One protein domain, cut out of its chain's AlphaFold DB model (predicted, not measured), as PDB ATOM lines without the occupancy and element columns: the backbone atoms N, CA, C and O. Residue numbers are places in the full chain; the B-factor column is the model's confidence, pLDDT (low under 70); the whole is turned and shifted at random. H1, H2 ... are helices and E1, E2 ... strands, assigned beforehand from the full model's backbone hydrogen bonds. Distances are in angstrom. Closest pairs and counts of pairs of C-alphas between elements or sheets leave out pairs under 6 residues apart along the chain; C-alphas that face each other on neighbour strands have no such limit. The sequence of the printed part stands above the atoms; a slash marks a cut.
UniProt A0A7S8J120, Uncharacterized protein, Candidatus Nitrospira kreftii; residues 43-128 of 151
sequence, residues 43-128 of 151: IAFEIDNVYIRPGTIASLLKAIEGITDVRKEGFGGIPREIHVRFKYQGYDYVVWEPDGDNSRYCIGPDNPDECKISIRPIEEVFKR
ATOM      1  N   ILE A  43     222.321 128.954 158.120       90.88
ATOM      2  CA  ILE A  43     223.699 129.405 158.362       90.88
ATOM      3  C   ILE A  43     224.205 130.288 157.218       90.88
ATOM      4  O   ILE A  43     225.064 131.143 157.419       90.88
ATOM      5  N   ALA A  44     223.629 130.113 156.030       92.56
ATOM      6  CA  ALA A  44     223.887 130.901 154.836       92.56
ATOM      7  C   ALA A  44     222.597 131.021 154.012       92.56
ATOM      8  O   ALA A  44     221.597 130.364 154.307       92.56
ATOM      9  N   PHE A  45     222.595 131.869 152.991       93.38
ATOM     10  CA  PHE A  45     221.518 131.926 152.005       93.38
ATOM     11  C   PHE A  45     222.015 132.471 150.668       93.38
ATOM     12  O   PHE A  45     222.978 133.235 150.615       93.38
ATOM     13  N   GLU A  46     221.320 132.119 149.592       92.69
ATOM     14  CA  GLU A  46     221.565 132.659 148.256       92.69
ATOM     15  C   GLU A  46     220.546 133.743 147.897       92.69
ATOM     16  O   GLU A  46     219.393 133.684 148.326       92.69
ATOM     17  N   ILE A  47     220.964 134.711 147.080       91.31
ATOM     18  CA  ILE A  47     220.115 135.757 146.497       91.31
ATOM     19  C   ILE A  47     220.419 135.941 145.013       91.31
ATOM     20  O   ILE A  47     221.569 135.835 144.588       91.31
ATOM     21  N   ASP A  48     219.407 136.296 144.228       87.12
ATOM     22  CA  ASP A  48     219.579 136.572 142.800       87.12
ATOM     23  C   ASP A  48     220.461 137.808 142.551       87.12
ATOM     24  O   ASP A  48     220.164 138.916 143.017       87.12
ATOM     25  N   ASN A  49     221.514 137.666 141.743       83.75
ATOM     26  CA  ASN A  49     222.431 138.774 141.452       83.75
ATOM     27  C   ASN A  49     221.871 139.778 140.415       83.75
ATOM     28  O   ASN A  49     222.327 140.922 140.334       83.75
ATOM     29  N   VAL A  50     220.841 139.399 139.647       82.00
ATOM     30  CA  VAL A  50     220.229 140.254 138.613       82.00
ATOM     31  C   VAL A  50     219.545 141.489 139.217       82.00
ATOM     32  O   VAL A  50     219.499 142.555 138.596       82.00
ATOM     33  N   TYR A  51     219.076 141.392 140.464       79.50
ATOM     34  CA  TYR A  51     218.320 142.455 141.136       79.50
ATOM     35  C   TYR A  51     219.167 143.332 142.067       79.50
ATOM     36  O   TYR A  51     218.709 144.388 142.532       79.50
ATOM     37  N   ILE A  52     220.414 142.948 142.347       86.00
ATOM     38  CA  ILE A  52     221.227 143.607 143.367       86.00
ATOM     39  C   ILE A  52     222.715 143.576 143.013       86.00
ATOM     40  O   ILE A  52     223.234 142.618 142.470       86.00
ATOM     41  N   ARG A  53     223.429 144.669 143.297       88.06
ATOM     42  CA  ARG A  53     224.879 144.772 143.055       88.06
ATOM     43  C   ARG A  53     225.635 144.685 144.381       88.06
ATOM     44  O   ARG A  53     225.086 145.168 145.374       88.06
ATOM     45  N   PRO A  54     226.908 144.242 144.407       90.81
ATOM     46  CA  PRO A  54     227.709 144.168 145.635       90.81
ATOM     47  C   PRO A  54     227.734 145.464 146.452       90.81
ATOM     48  O   PRO A  54     227.707 145.445 147.678       90.81
ATOM     49  N   GLY A  55     227.702 146.622 145.782       91.00
ATOM     50  CA  GLY A  55     227.584 147.916 146.452       91.00
ATOM     51  C   GLY A  55     226.286 148.092 147.244       91.00
ATOM     52  O   GLY A  55     226.320 148.608 148.354       91.00
ATOM     53  N   THR A  56     225.154 147.646 146.694       92.12
ATOM     54  CA  THR A  56     223.860 147.667 147.387       92.12
ATOM     55  C   THR A  56     223.830 146.642 148.516       92.12
ATOM     56  O   THR A  56     223.369 146.979 149.600       92.12
ATOM     57  N   ILE A  57     224.382 145.443 148.296       94.38
ATOM     58  CA  ILE A  57     224.524 144.410 149.332       94.38
ATOM     59  C   ILE A  57     225.293 144.976 150.533       94.38
ATOM     60  O   ILE A  57     224.788 144.959 151.648       94.38
ATOM     61  N   ALA A  58     226.463 145.579 150.300       95.62
ATOM     62  CA  ALA A  58     227.259 146.202 151.355       95.62
ATOM     63  C   ALA A  58     226.495 147.311 152.104       95.62
ATOM     64  O   ALA A  58     226.630 147.436 153.319       95.62
ATOM     65  N   SER A  59     225.685 148.114 151.406       94.50
ATOM     66  CA  SER A  59     224.849 149.136 152.049       94.50
ATOM     67  C   SER A  59     223.739 148.537 152.914       94.50
ATOM     68  O   SER A  59     223.505 149.052 154.003       94.50
ATOM     69  N   LEU A  60     223.078 147.466 152.458       94.75
ATOM     70  CA  LEU A  60     222.070 146.759 153.252       94.75
ATOM     71  C   LEU A  60     222.697 146.154 154.507       94.75
ATOM     72  O   LEU A  60     222.188 146.386 155.596       94.75
ATOM     73  N   LEU A  61     223.835 145.466 154.366       96.75
ATOM     74  CA  LEU A  61     224.553 144.848 155.485       96.75
ATOM     75  C   LEU A  61     224.932 145.875 156.562       96.75
ATOM     76  O   LEU A  61     224.726 145.632 157.745       96.75
ATOM     77  N   LYS A  62     225.410 147.064 156.174       96.38
ATOM     78  CA  LYS A  62     225.758 148.138 157.127       96.38
ATOM     79  C   LYS A  62     224.588 148.636 157.982       96.38
ATOM     80  O   LYS A  62     224.835 149.284 158.993       96.38
ATOM     81  N   ALA A  63     223.347 148.401 157.563       93.75
ATOM     82  CA  ALA A  63     222.157 148.826 158.295       93.75
ATOM     83  C   ALA A  63     221.675 147.789 159.327       93.75
ATOM     84  O   ALA A  63     220.721 148.063 160.053       93.75
ATOM     85  N   ILE A  64     222.293 146.607 159.380       95.62
ATOM     86  CA  ILE A  64     221.867 145.496 160.235       95.62
ATOM     87  C   ILE A  64     222.646 145.537 161.547       95.62
ATOM     88  O   ILE A  64     223.872 145.643 161.560       95.62
ATOM     89  N   GLU A  65     221.930 145.430 162.665       95.06
ATOM     90  CA  GLU A  65     222.545 145.337 163.987       95.06
ATOM     91  C   GLU A  65     223.465 144.110 164.091       95.06
ATOM     92  O   GLU A  65     223.158 143.027 163.592       95.06
ATOM     93  N   GLY A  66     224.617 144.283 164.740       94.81
ATOM     94  CA  GLY A  66     225.614 143.225 164.896       94.81
ATOM     95  C   GLY A  66     226.510 143.016 163.674       94.81
ATOM     96  O   GLY A  66     227.434 142.206 163.764       94.81
ATOM     97  N   ILE A  67     226.292 143.741 162.567       97.06
ATOM     98  CA  ILE A  67     227.209 143.754 161.424       97.06
ATOM     99  C   ILE A  67     228.273 144.846 161.577       97.06
ATOM    100  O   ILE A  67     227.970 146.011 161.831       97.06
ATOM    101  N   THR A  68     229.536 144.476 161.368       97.75
ATOM    102  CA  THR A  68     230.697 145.377 161.393       97.75
ATOM    103  C   THR A  68     231.662 145.078 160.241       97.75
ATOM    104  O   THR A  68     231.450 144.159 159.452       97.75
ATOM    105  N   ASP A  69     232.700 145.906 160.083       96.88
ATOM    106  CA  ASP A  69     233.812 145.687 159.141       96.88
ATOM    107  C   ASP A  69     233.421 145.395 157.680       96.88
ATOM    108  O   ASP A  69     234.131 144.697 156.959       96.88
ATOM    109  N   VAL A  70     232.316 145.978 157.205       97.00
ATOM    110  CA  VAL A  70     231.838 145.775 155.829       97.00
ATOM    111  C   VAL A  70     232.797 146.406 154.810       97.00
ATOM    112  O   VAL A  70     232.881 147.635 154.687       97.00
ATOM    113  N   ARG A  71     233.466 145.563 154.021       94.31
ATOM    114  CA  ARG A  71     234.437 145.922 152.980       94.31
ATOM    115  C   ARG A  71     234.028 145.318 151.646       94.31
ATOM    116  O   ARG A  71     233.680 144.148 151.564       94.31
ATOM    117  N   LYS A  72     234.075 146.126 150.590       92.12
ATOM    118  CA  LYS A  72     233.898 145.635 149.221       92.12
ATOM    119  C   LYS A  72     235.254 145.218 148.679       92.12
ATOM    120  O   LYS A  72     236.200 145.998 148.765       92.12
ATOM    121  N   GLU A  73     235.307 144.043 148.084       85.25
ATOM    122  CA  GLU A  73     236.479 143.545 147.380       85.25
ATOM    123  C   GLU A  73     236.397 143.928 145.889       85.25
ATOM    124  O   GLU A  73     235.337 144.305 145.388       85.25
ATOM    125  N   GLY A  74     237.525 143.891 145.170       67.62
ATOM    126  CA  GLY A  74     237.524 144.070 143.708       67.62
ATOM    127  C   GLY A  74     237.633 145.511 143.182       67.62
ATOM    128  O   GLY A  74     237.143 145.815 142.093       67.62
ATOM    129  N   PHE A  75     238.316 146.417 143.892       54.12
ATOM    130  CA  PHE A  75     238.772 147.669 143.269       54.12
ATOM    131  C   PHE A  75     239.779 147.347 142.144       54.12
ATOM    132  O   PHE A  75     240.826 146.765 142.415       54.12
ATOM    133  N   GLY A  76     239.475 147.717 140.893       55.31
ATOM    134  CA  GLY A  76     240.414 147.594 139.761       55.31
ATOM    135  C   GLY A  76     240.053 146.596 138.653       55.31
ATOM    136  O   GLY A  76     240.912 146.287 137.836       55.31
ATOM    137  N   GLY A  77     238.813 146.098 138.586       52.25
ATOM    138  CA  GLY A  77     238.328 145.338 137.420       52.25
ATOM    139  C   GLY A  77     238.792 143.879 137.333       52.25
ATOM    140  O   GLY A  77     238.538 143.230 136.324       52.25
ATOM    141  N   ILE A  78     239.436 143.352 138.378       54.88
ATOM    142  CA  ILE A  78     239.773 141.929 138.481       54.88
ATOM    143  C   ILE A  78     238.556 141.202 139.075       54.88
ATOM    144  O   ILE A  78     238.197 141.511 140.218       54.88
ATOM    145  N   PRO A  79     237.920 140.266 138.345       57.59
ATOM    146  CA  PRO A  79     236.862 139.445 138.909       57.59
ATOM    147  C   PRO A  79     237.430 138.626 140.069       57.59
ATOM    148  O   PRO A  79     238.470 137.979 139.940       57.59
ATOM    149  N   ARG A  80     236.766 138.702 141.219       69.62
ATOM    150  CA  ARG A  80     237.035 137.871 142.390       69.62
ATOM    151  C   ARG A  80     235.746 137.158 142.749       69.62
ATOM    152  O   ARG A  80     234.680 137.749 142.643       69.62
ATOM    153  N   GLU A  81     235.876 135.925 143.215       82.25
ATOM    154  CA  GLU A  81     234.752 135.134 143.721       82.25
ATOM    155  C   GLU A  81     234.103 135.813 144.934       82.25
ATOM    156  O   GLU A  81     232.887 135.792 145.083       82.25
ATOM    157  N   ILE A  82     234.904 136.488 145.768       90.06
ATOM    158  CA  ILE A  82     234.437 137.241 146.937       90.06
ATOM    159  C   ILE A  82     234.225 138.709 146.564       90.06
ATOM    160  O   ILE A  82     235.158 139.402 146.150       90.06
ATOM    161  N   HIS A  83     233.008 139.196 146.799       90.81
ATOM    162  CA  HIS A  83     232.563 140.550 146.464       90.81
ATOM    163  C   HIS A  83     232.491 141.476 147.683       90.81
ATOM    164  O   HIS A  83     232.758 142.678 147.584       90.81
ATOM    165  N   VAL A  84     232.118 140.936 148.846       94.50
ATOM    166  CA  VAL A  84     232.007 141.689 150.104       94.50
ATOM    167  C   VAL A  84     232.494 140.820 151.260       94.50
ATOM    168  O   VAL A  84     232.132 139.653 151.345       94.50
ATOM    169  N   ARG A  85     233.281 141.403 152.164       95.94
ATOM    170  CA  ARG A  85     233.641 140.832 153.466       95.94
ATOM    171  C   ARG A  85     232.979 141.644 154.567       95.94
ATOM    172  O   ARG A  85     232.873 142.866 154.443       95.94
ATOM    173  N   PHE A  86     232.527 140.993 155.625       97.12
ATOM    174  CA  PHE A  86     231.956 141.658 156.790       97.12
ATOM    175  C   PHE A  86     232.067 140.764 158.021       97.12
ATOM    176  O   PHE A  86     232.345 139.575 157.912       97.12
ATOM    177  N   LYS A  87     231.829 141.341 159.195       96.69
ATOM    178  CA  LYS A  87     231.664 140.588 160.432       96.69
ATOM    179  C   LYS A  87     230.209 140.611 160.863       96.69
ATOM    180  O   LYS A  87     229.571 141.654 160.761       96.69
ATOM    181  N   TYR A  88     229.701 139.498 161.376       96.06
ATOM    182  CA  TYR A  88     228.394 139.418 162.025       96.06
ATOM    183  C   TYR A  88     228.554 138.758 163.390       96.06
ATOM    184  O   TYR A  88     229.091 137.657 163.492       96.06
ATOM    185  N   GLN A  89     228.147 139.462 164.451       94.12
ATOM    186  CA  GLN A  89     228.313 139.003 165.837       94.12
ATOM    187  C   GLN A  89     229.770 138.599 166.166       94.12
ATOM    188  O   GLN A  89     230.016 137.691 166.954       94.12
ATOM    189  N   GLY A  90     230.750 139.263 165.537       93.62
ATOM    190  CA  GLY A  90     232.186 139.006 165.715       93.62
ATOM    191  C   GLY A  90     232.805 137.958 164.777       93.62
ATOM    192  O   GLY A  90     234.031 137.922 164.669       93.62
ATOM    193  N   TYR A  91     231.997 137.176 164.059       94.50
ATOM    194  CA  TYR A  91     232.451 136.129 163.134       94.50
ATOM    195  C   TYR A  91     232.598 136.656 161.710       94.50
ATOM    196  O   TYR A  91     231.866 137.561 161.313       94.50
ATOM    197  N   ASP A  92     233.525 136.085 160.942       95.12
ATOM    198  CA  ASP A  92     233.794 136.493 159.564       95.12
ATOM    199  C   ASP A  92     232.791 135.874 158.584       95.12
ATOM    200  O   ASP A  92     232.568 134.664 158.560       95.12
ATOM    201  N   TYR A  93     232.184 136.736 157.771       95.94
ATOM    202  CA  TYR A  93     231.215 136.392 156.737       95.94
ATOM    203  C   TYR A  93     231.619 137.008 155.398       95.94
ATOM    204  O   TYR A  93     232.302 138.039 155.314       95.94
ATOM    205  N   VAL A  94     231.147 136.383 154.328       95.25
ATOM    206  CA  VAL A  94     231.426 136.781 152.954       95.25
ATOM    207  C   VAL A  94     230.167 136.789 152.106       95.25
ATOM    208  O   VAL A  94     229.177 136.108 152.377       95.25
ATOM    209  N   VAL A  95     230.230 137.595 151.055       94.56
ATOM    210  CA  VAL A  95     229.332 137.529 149.913       94.56
ATOM    211  C   VAL A  95     230.162 137.060 148.737       94.56
ATOM    212  O   VAL A  95     231.091 137.770 148.333       94.56
ATOM    213  N   TRP A  96     229.844 135.887 148.210       91.12
ATOM    214  CA  TRP A  96     230.587 135.279 147.114       91.12
ATOM    215  C   TRP A  96     229.668 134.821 145.987       91.12
ATOM    216  O   TRP A  96     228.469 134.633 146.179       91.12
ATOM    217  N   GLU A  97     230.229 134.689 144.795       87.06
ATOM    218  CA  GLU A  97     229.558 134.160 143.611       87.06
ATOM    219  C   GLU A  97     230.131 132.763 143.329       87.06
ATOM    220  O   GLU A  97     231.306 132.670 142.970       87.06
ATOM    221  N   PRO A  98     229.370 131.677 143.573       72.88
ATOM    222  CA  PRO A  98     229.800 130.334 143.202       72.88
ATOM    223  C   PRO A  98     229.869 130.225 141.669       72.88
ATOM    224  O   PRO A  98     229.020 130.764 140.968       72.88
ATOM    225  N   ASP A  99     230.923 129.584 141.170       61.56
ATOM    226  CA  ASP A  99     231.380 129.536 139.774       61.56
ATOM    227  C   ASP A  99     230.363 129.840 138.648       61.56
ATOM    228  O   ASP A  99     229.493 129.040 138.314       61.56
ATOM    229  N   GLY A 100     230.616 130.949 137.942       54.72
ATOM    230  CA  GLY A 100     230.513 131.098 136.480       54.72
ATOM    231  C   GLY A 100     229.132 131.168 135.822       54.72
ATOM    232  O   GLY A 100     229.024 131.775 134.753       54.72
ATOM    233  N   ASP A 101     228.081 130.600 136.417       62.81
ATOM    234  CA  ASP A 101     226.715 130.729 135.884       62.81
ATOM    235  C   ASP A 101     226.075 132.093 136.203       62.81
ATOM    236  O   ASP A 101     225.007 132.420 135.677       62.81
ATOM    237  N   ASN A 102     226.775 132.901 137.014       63.53
ATOM    238  CA  ASN A 102     226.487 134.289 137.354       63.53
ATOM    239  C   ASN A 102     225.007 134.539 137.644       63.53
ATOM    240  O   ASN A 102     224.463 135.556 137.205       63.53
ATOM    241  N   SER A 103     224.332 133.631 138.344       77.56
ATOM    242  CA  SER A 103     222.911 133.821 138.650       77.56
ATOM    243  C   SER A 103     222.676 134.282 140.087       77.56
ATOM    244  O   SER A 103     221.685 134.963 140.366       77.56
ATOM    245  N   ARG A 104     223.582 133.949 141.018       87.81
ATOM    246  CA  ARG A 104     223.346 134.140 142.454       87.81
ATOM    247  C   ARG A 104     224.583 134.576 143.225       87.81
ATOM    248  O   ARG A 104     225.704 134.196 142.916       87.81
ATOM    249  N   TYR A 105     224.339 135.346 144.278       91.25
ATOM    250  CA  TYR A 105     225.289 135.550 145.362       91.25
ATOM    251  C   TYR A 105     224.929 134.645 146.526       91.25
ATOM    252  O   TYR A 105     223.762 134.575 146.899       91.25
ATOM    253  N   CYS A 106     225.924 134.031 147.147       93.12
ATOM    254  CA  CYS A 106     225.778 133.370 148.430       93.12
ATOM    255  C   CYS A 106     226.302 134.276 149.550       93.12
ATOM    256  O   CYS A 106     227.301 134.981 149.384       93.12
ATOM    257  N   ILE A 107     225.587 134.293 150.673       95.19
ATOM    258  CA  ILE A 107     225.878 135.087 151.865       95.19
ATOM    259  C   ILE A 107     225.961 134.127 153.044       95.19
ATOM    260  O   ILE A 107     224.983 133.458 153.374       95.19
ATOM    261  N   GLY A 108     227.115 134.074 153.698       94.56
ATOM    262  CA  GLY A 108     227.386 133.073 154.725       94.56
ATOM    263  C   GLY A 108     228.741 133.264 155.402       94.56
ATOM    264  O   GLY A 108     229.480 134.183 155.037       94.56
ATOM    265  N   PRO A 109     229.052 132.440 156.414       93.69
ATOM    266  CA  PRO A 109     230.338 132.475 157.100       93.69
ATOM    267  C   PRO A 109     231.490 132.145 156.139       93.69
ATOM    268  O   PRO A 109     231.343 131.283 155.275       93.69
ATOM    269  N   ASP A 110     232.639 132.808 156.310       91.06
ATOM    270  CA  ASP A 110     233.865 132.523 155.531       91.06
ATOM    271  C   ASP A 110     234.394 131.117 155.853       91.06
ATOM    272  O   ASP A 110     234.844 130.388 154.971       91.06
ATOM    273  N   ASN A 111     234.260 130.706 157.119       87.44
ATOM    274  CA  ASN A 111     234.464 129.331 157.554       87.44
ATOM    275  C   ASN A 111     233.170 128.770 158.182       87.44
ATOM    276  O   ASN A 111     232.851 129.113 159.326       87.44
ATOM    277  N   PRO A 112     232.412 127.915 157.469       81.50
ATOM    278  CA  PRO A 112     231.153 127.375 157.975       81.50
ATOM    279  C   PRO A 112     231.323 126.497 159.217       81.50
ATOM    280  O   PRO A 112     230.413 126.445 160.034       81.50
ATOM    281  N   ASP A 113     232.479 125.863 159.425       82.00
ATOM    282  CA  ASP A 113     232.701 125.010 160.601       82.00
ATOM    283  C   ASP A 113     232.878 125.817 161.900       82.00
ATOM    284  O   ASP A 113     232.689 125.293 163.002       82.00
ATOM    285  N   GLU A 114     233.210 127.104 161.787       77.44
ATOM    286  CA  GLU A 114     233.513 127.980 162.922       77.44
ATOM    287  C   GLU A 114     232.318 128.824 163.388       77.44
ATOM    288  O   GLU A 114     232.372 129.415 164.471       77.44
ATOM    289  N   CYS A 115     231.219 128.875 162.625       77.12
ATOM    290  CA  CYS A 115     230.078 129.731 162.938       77.12
ATOM    291  C   CYS A 115     228.736 128.996 162.852       77.12
ATOM    292  O   CYS A 115     228.296 128.582 161.785       77.12
ATOM    293  N   LYS A 116     228.040 128.903 163.994       77.75
ATOM    294  CA  LYS A 116     226.688 128.319 164.112       77.75
ATOM    295  C   LYS A 116     225.607 129.361 164.401       77.75
ATOM    296  O   LYS A 116     224.536 129.035 164.904       77.75
ATOM    297  N   ILE A 117     225.904 130.635 164.161       86.06
ATOM    298  CA  ILE A 117     224.939 131.705 164.403       86.06
ATOM    299  C   ILE A 117     223.949 131.724 163.246       86.06
ATOM    300  O   ILE A 117     224.338 131.829 162.084       86.06
ATOM    301  N   SER A 118     222.658 131.666 163.576       89.56
ATOM    302  CA  SER A 118     221.617 131.786 162.564       89.56
ATOM    303  C   SER A 118     221.705 133.135 161.847       89.56
ATOM    304  O   SER A 118     221.710 134.205 162.465       89.56
ATOM    305  N   ILE A 119     221.719 133.071 160.518       93.44
ATOM    306  CA  ILE A 119     221.810 134.229 159.629       93.44
ATOM    307  C   ILE A 119     220.433 134.846 159.319       93.44
ATOM    308  O   ILE A 119     220.336 135.846 158.605       93.44
ATOM    309  N   ARG A 120     219.352 134.281 159.877       93.50
ATOM    310  CA  ARG A 120     217.958 134.675 159.612       93.50
ATOM    311  C   ARG A 120     217.692 136.190 159.740       93.50
ATOM    312  O   ARG A 120     216.979 136.724 158.894       93.50
ATOM    313  N   PRO A 121     218.264 136.937 160.711       93.50
ATOM    314  CA  PRO A 121     218.077 138.392 160.765       93.50
ATOM    315  C   PRO A 121     218.583 139.118 159.514       93.50
ATOM    316  O   PRO A 121     217.971 140.090 159.075       93.50
ATOM    317  N   ILE A 122     219.674 138.627 158.921       94.88
ATOM    318  CA  ILE A 122     220.216 139.158 157.672       94.88
ATOM    319  C   ILE A 122     219.299 138.760 156.516       94.88
ATOM    320  O   ILE A 122     218.852 139.624 155.768       94.88
ATOM    321  N   GLU A 123     218.955 137.477 156.412       94.25
ATOM    322  CA  GLU A 123     218.051 136.929 155.391       94.25
ATOM    323  C   GLU A 123     216.745 137.744 155.266       94.25
ATOM    324  O   GLU A 123     216.337 138.131 154.168       94.25
ATOM    325  N   GLU A 124     216.111 138.077 156.393       91.94
ATOM    326  CA  GLU A 124     214.858 138.839 156.438       91.94
ATOM    327  C   GLU A 124     214.985 140.263 155.872       91.94
ATOM    328  O   GLU A 124     214.042 140.780 155.266       91.94
ATOM    329  N   VAL A 125     216.151 140.900 156.012       92.50
ATOM    330  CA  VAL A 125     216.424 142.208 155.394       92.50
ATOM    331  C   VAL A 125     216.467 142.080 153.875       92.50
ATOM    332  O   VAL A 125     215.886 142.906 153.166       92.50
ATOM    333  N   PHE A 126     217.092 141.019 153.367       92.06
ATOM    334  CA  PHE A 126     217.177 140.755 151.933       92.06
ATOM    335  C   PHE A 126     215.813 140.364 151.342       92.06
ATOM    336  O   PHE A 126     215.433 140.914 150.314       92.06
ATOM    337  N   LYS A 127     214.988 139.556 152.019       89.50
ATOM    338  CA  LYS A 127     213.607 139.258 151.566       89.50
ATOM    339  C   LYS A 127     212.740 140.511 151.388       89.50
ATOM    340  O   LYS A 127     211.894 140.589 150.489       89.50
ATOM    341  N   ARG A 128     212.939 141.505 152.259       88.50
ATOM    342  CA  ARG A 128     212.216 142.788 152.233       88.50
ATOM    343  C   ARG A 128     212.784 143.774 151.221       88.50
ATOM    344  O   ARG A 128     212.112 144.755 150.901       88.50
TER     345      ARG A 128
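This is residues 43 to 128 of the 151 residues of an uncharacterized protein of Candidatus Nitrospira kreftii (UniProt A0A7S8J120). One twisted, curled sheet of five strands has two short helices over the same face: H1 runs along the strands over E3, and H2 lies beside the strands near edge strand E1. The printed part has 86 residues, with two named helices and five named strands in the order E1 H1 E2 E3 E4 E5 H2; the class is mixed, helices and strands, in two layers. The sheet runs E1 E5 E4 E3 E2, all antiparallel, and E2 E3 E4 E5 form a meander, each strand the antiparallel neighbour of the one before. The whole is compact and rounded, with a radius of gyration of the C-alphas of 12.1 A and spans of 31 by 25 by 22 A.

E1, residues 44 to 48, is an edge strand and is antiparallel to E5, residues 104 to 109, at 161 degrees, with N 45 and O 107 2.9 A apart. The other edge strand, E2, residues 67 to 72, forms a hairpin with E3, residues 82 to 88, where N 85 and O 71 are 2.8 A apart. E3 forms a hairpin with E4, residues 91 to 96, with N 93 and O 86 2.8 A apart. E4 and E5 form a third hairpin, with N 94 and O 108 2.8 A apart. H1, residues 54 to 61, is on the sheet at a height of 8.5 A, over E3, and runs along it at 7 degrees on the local plane; their closest C-alphas, those of Pro 54 and His 83, are 6.1 A apart. H2, residues 120 to 128, is on the same face at a height of 7.4 A, over none of the strands, but only just: 2 of its C-alphas fall on E5. The closest C-alphas of H2 and E1, those of Glu 123 and Phe 45, are 7.0 A apart. H1 and H2 only just touch, with 3 pairs of C-alphas within 8 A, the closest being those of Leu 61 and Ile 122 at 7.5 A; they run opposite ways at a steep tilt of 60 degrees. Every O i to N i+4 pair of H1 is within hydrogen-bond range, and 4 of 5 in H2. E1 and E2 are apart.

E1 begins at C-alpha 44, (223.887, 130.901, 154.836), and is 14.0 A long, as is E2; H1 measures 10.4 A. E3 is 16.4 A long, E4 16.2 A and E5 16.3 A. H2, 12.4 A long, ends at C-alpha 128, (212.216, 142.788, 152.233).

The two farthest C-alphas, those of Gly 76 and Lys 116, are 34.0 A apart. The printed part has no cut and no long link. Its mean pLDDT is 86.9; residues 74 to 80 and 99 to 102 are under 70.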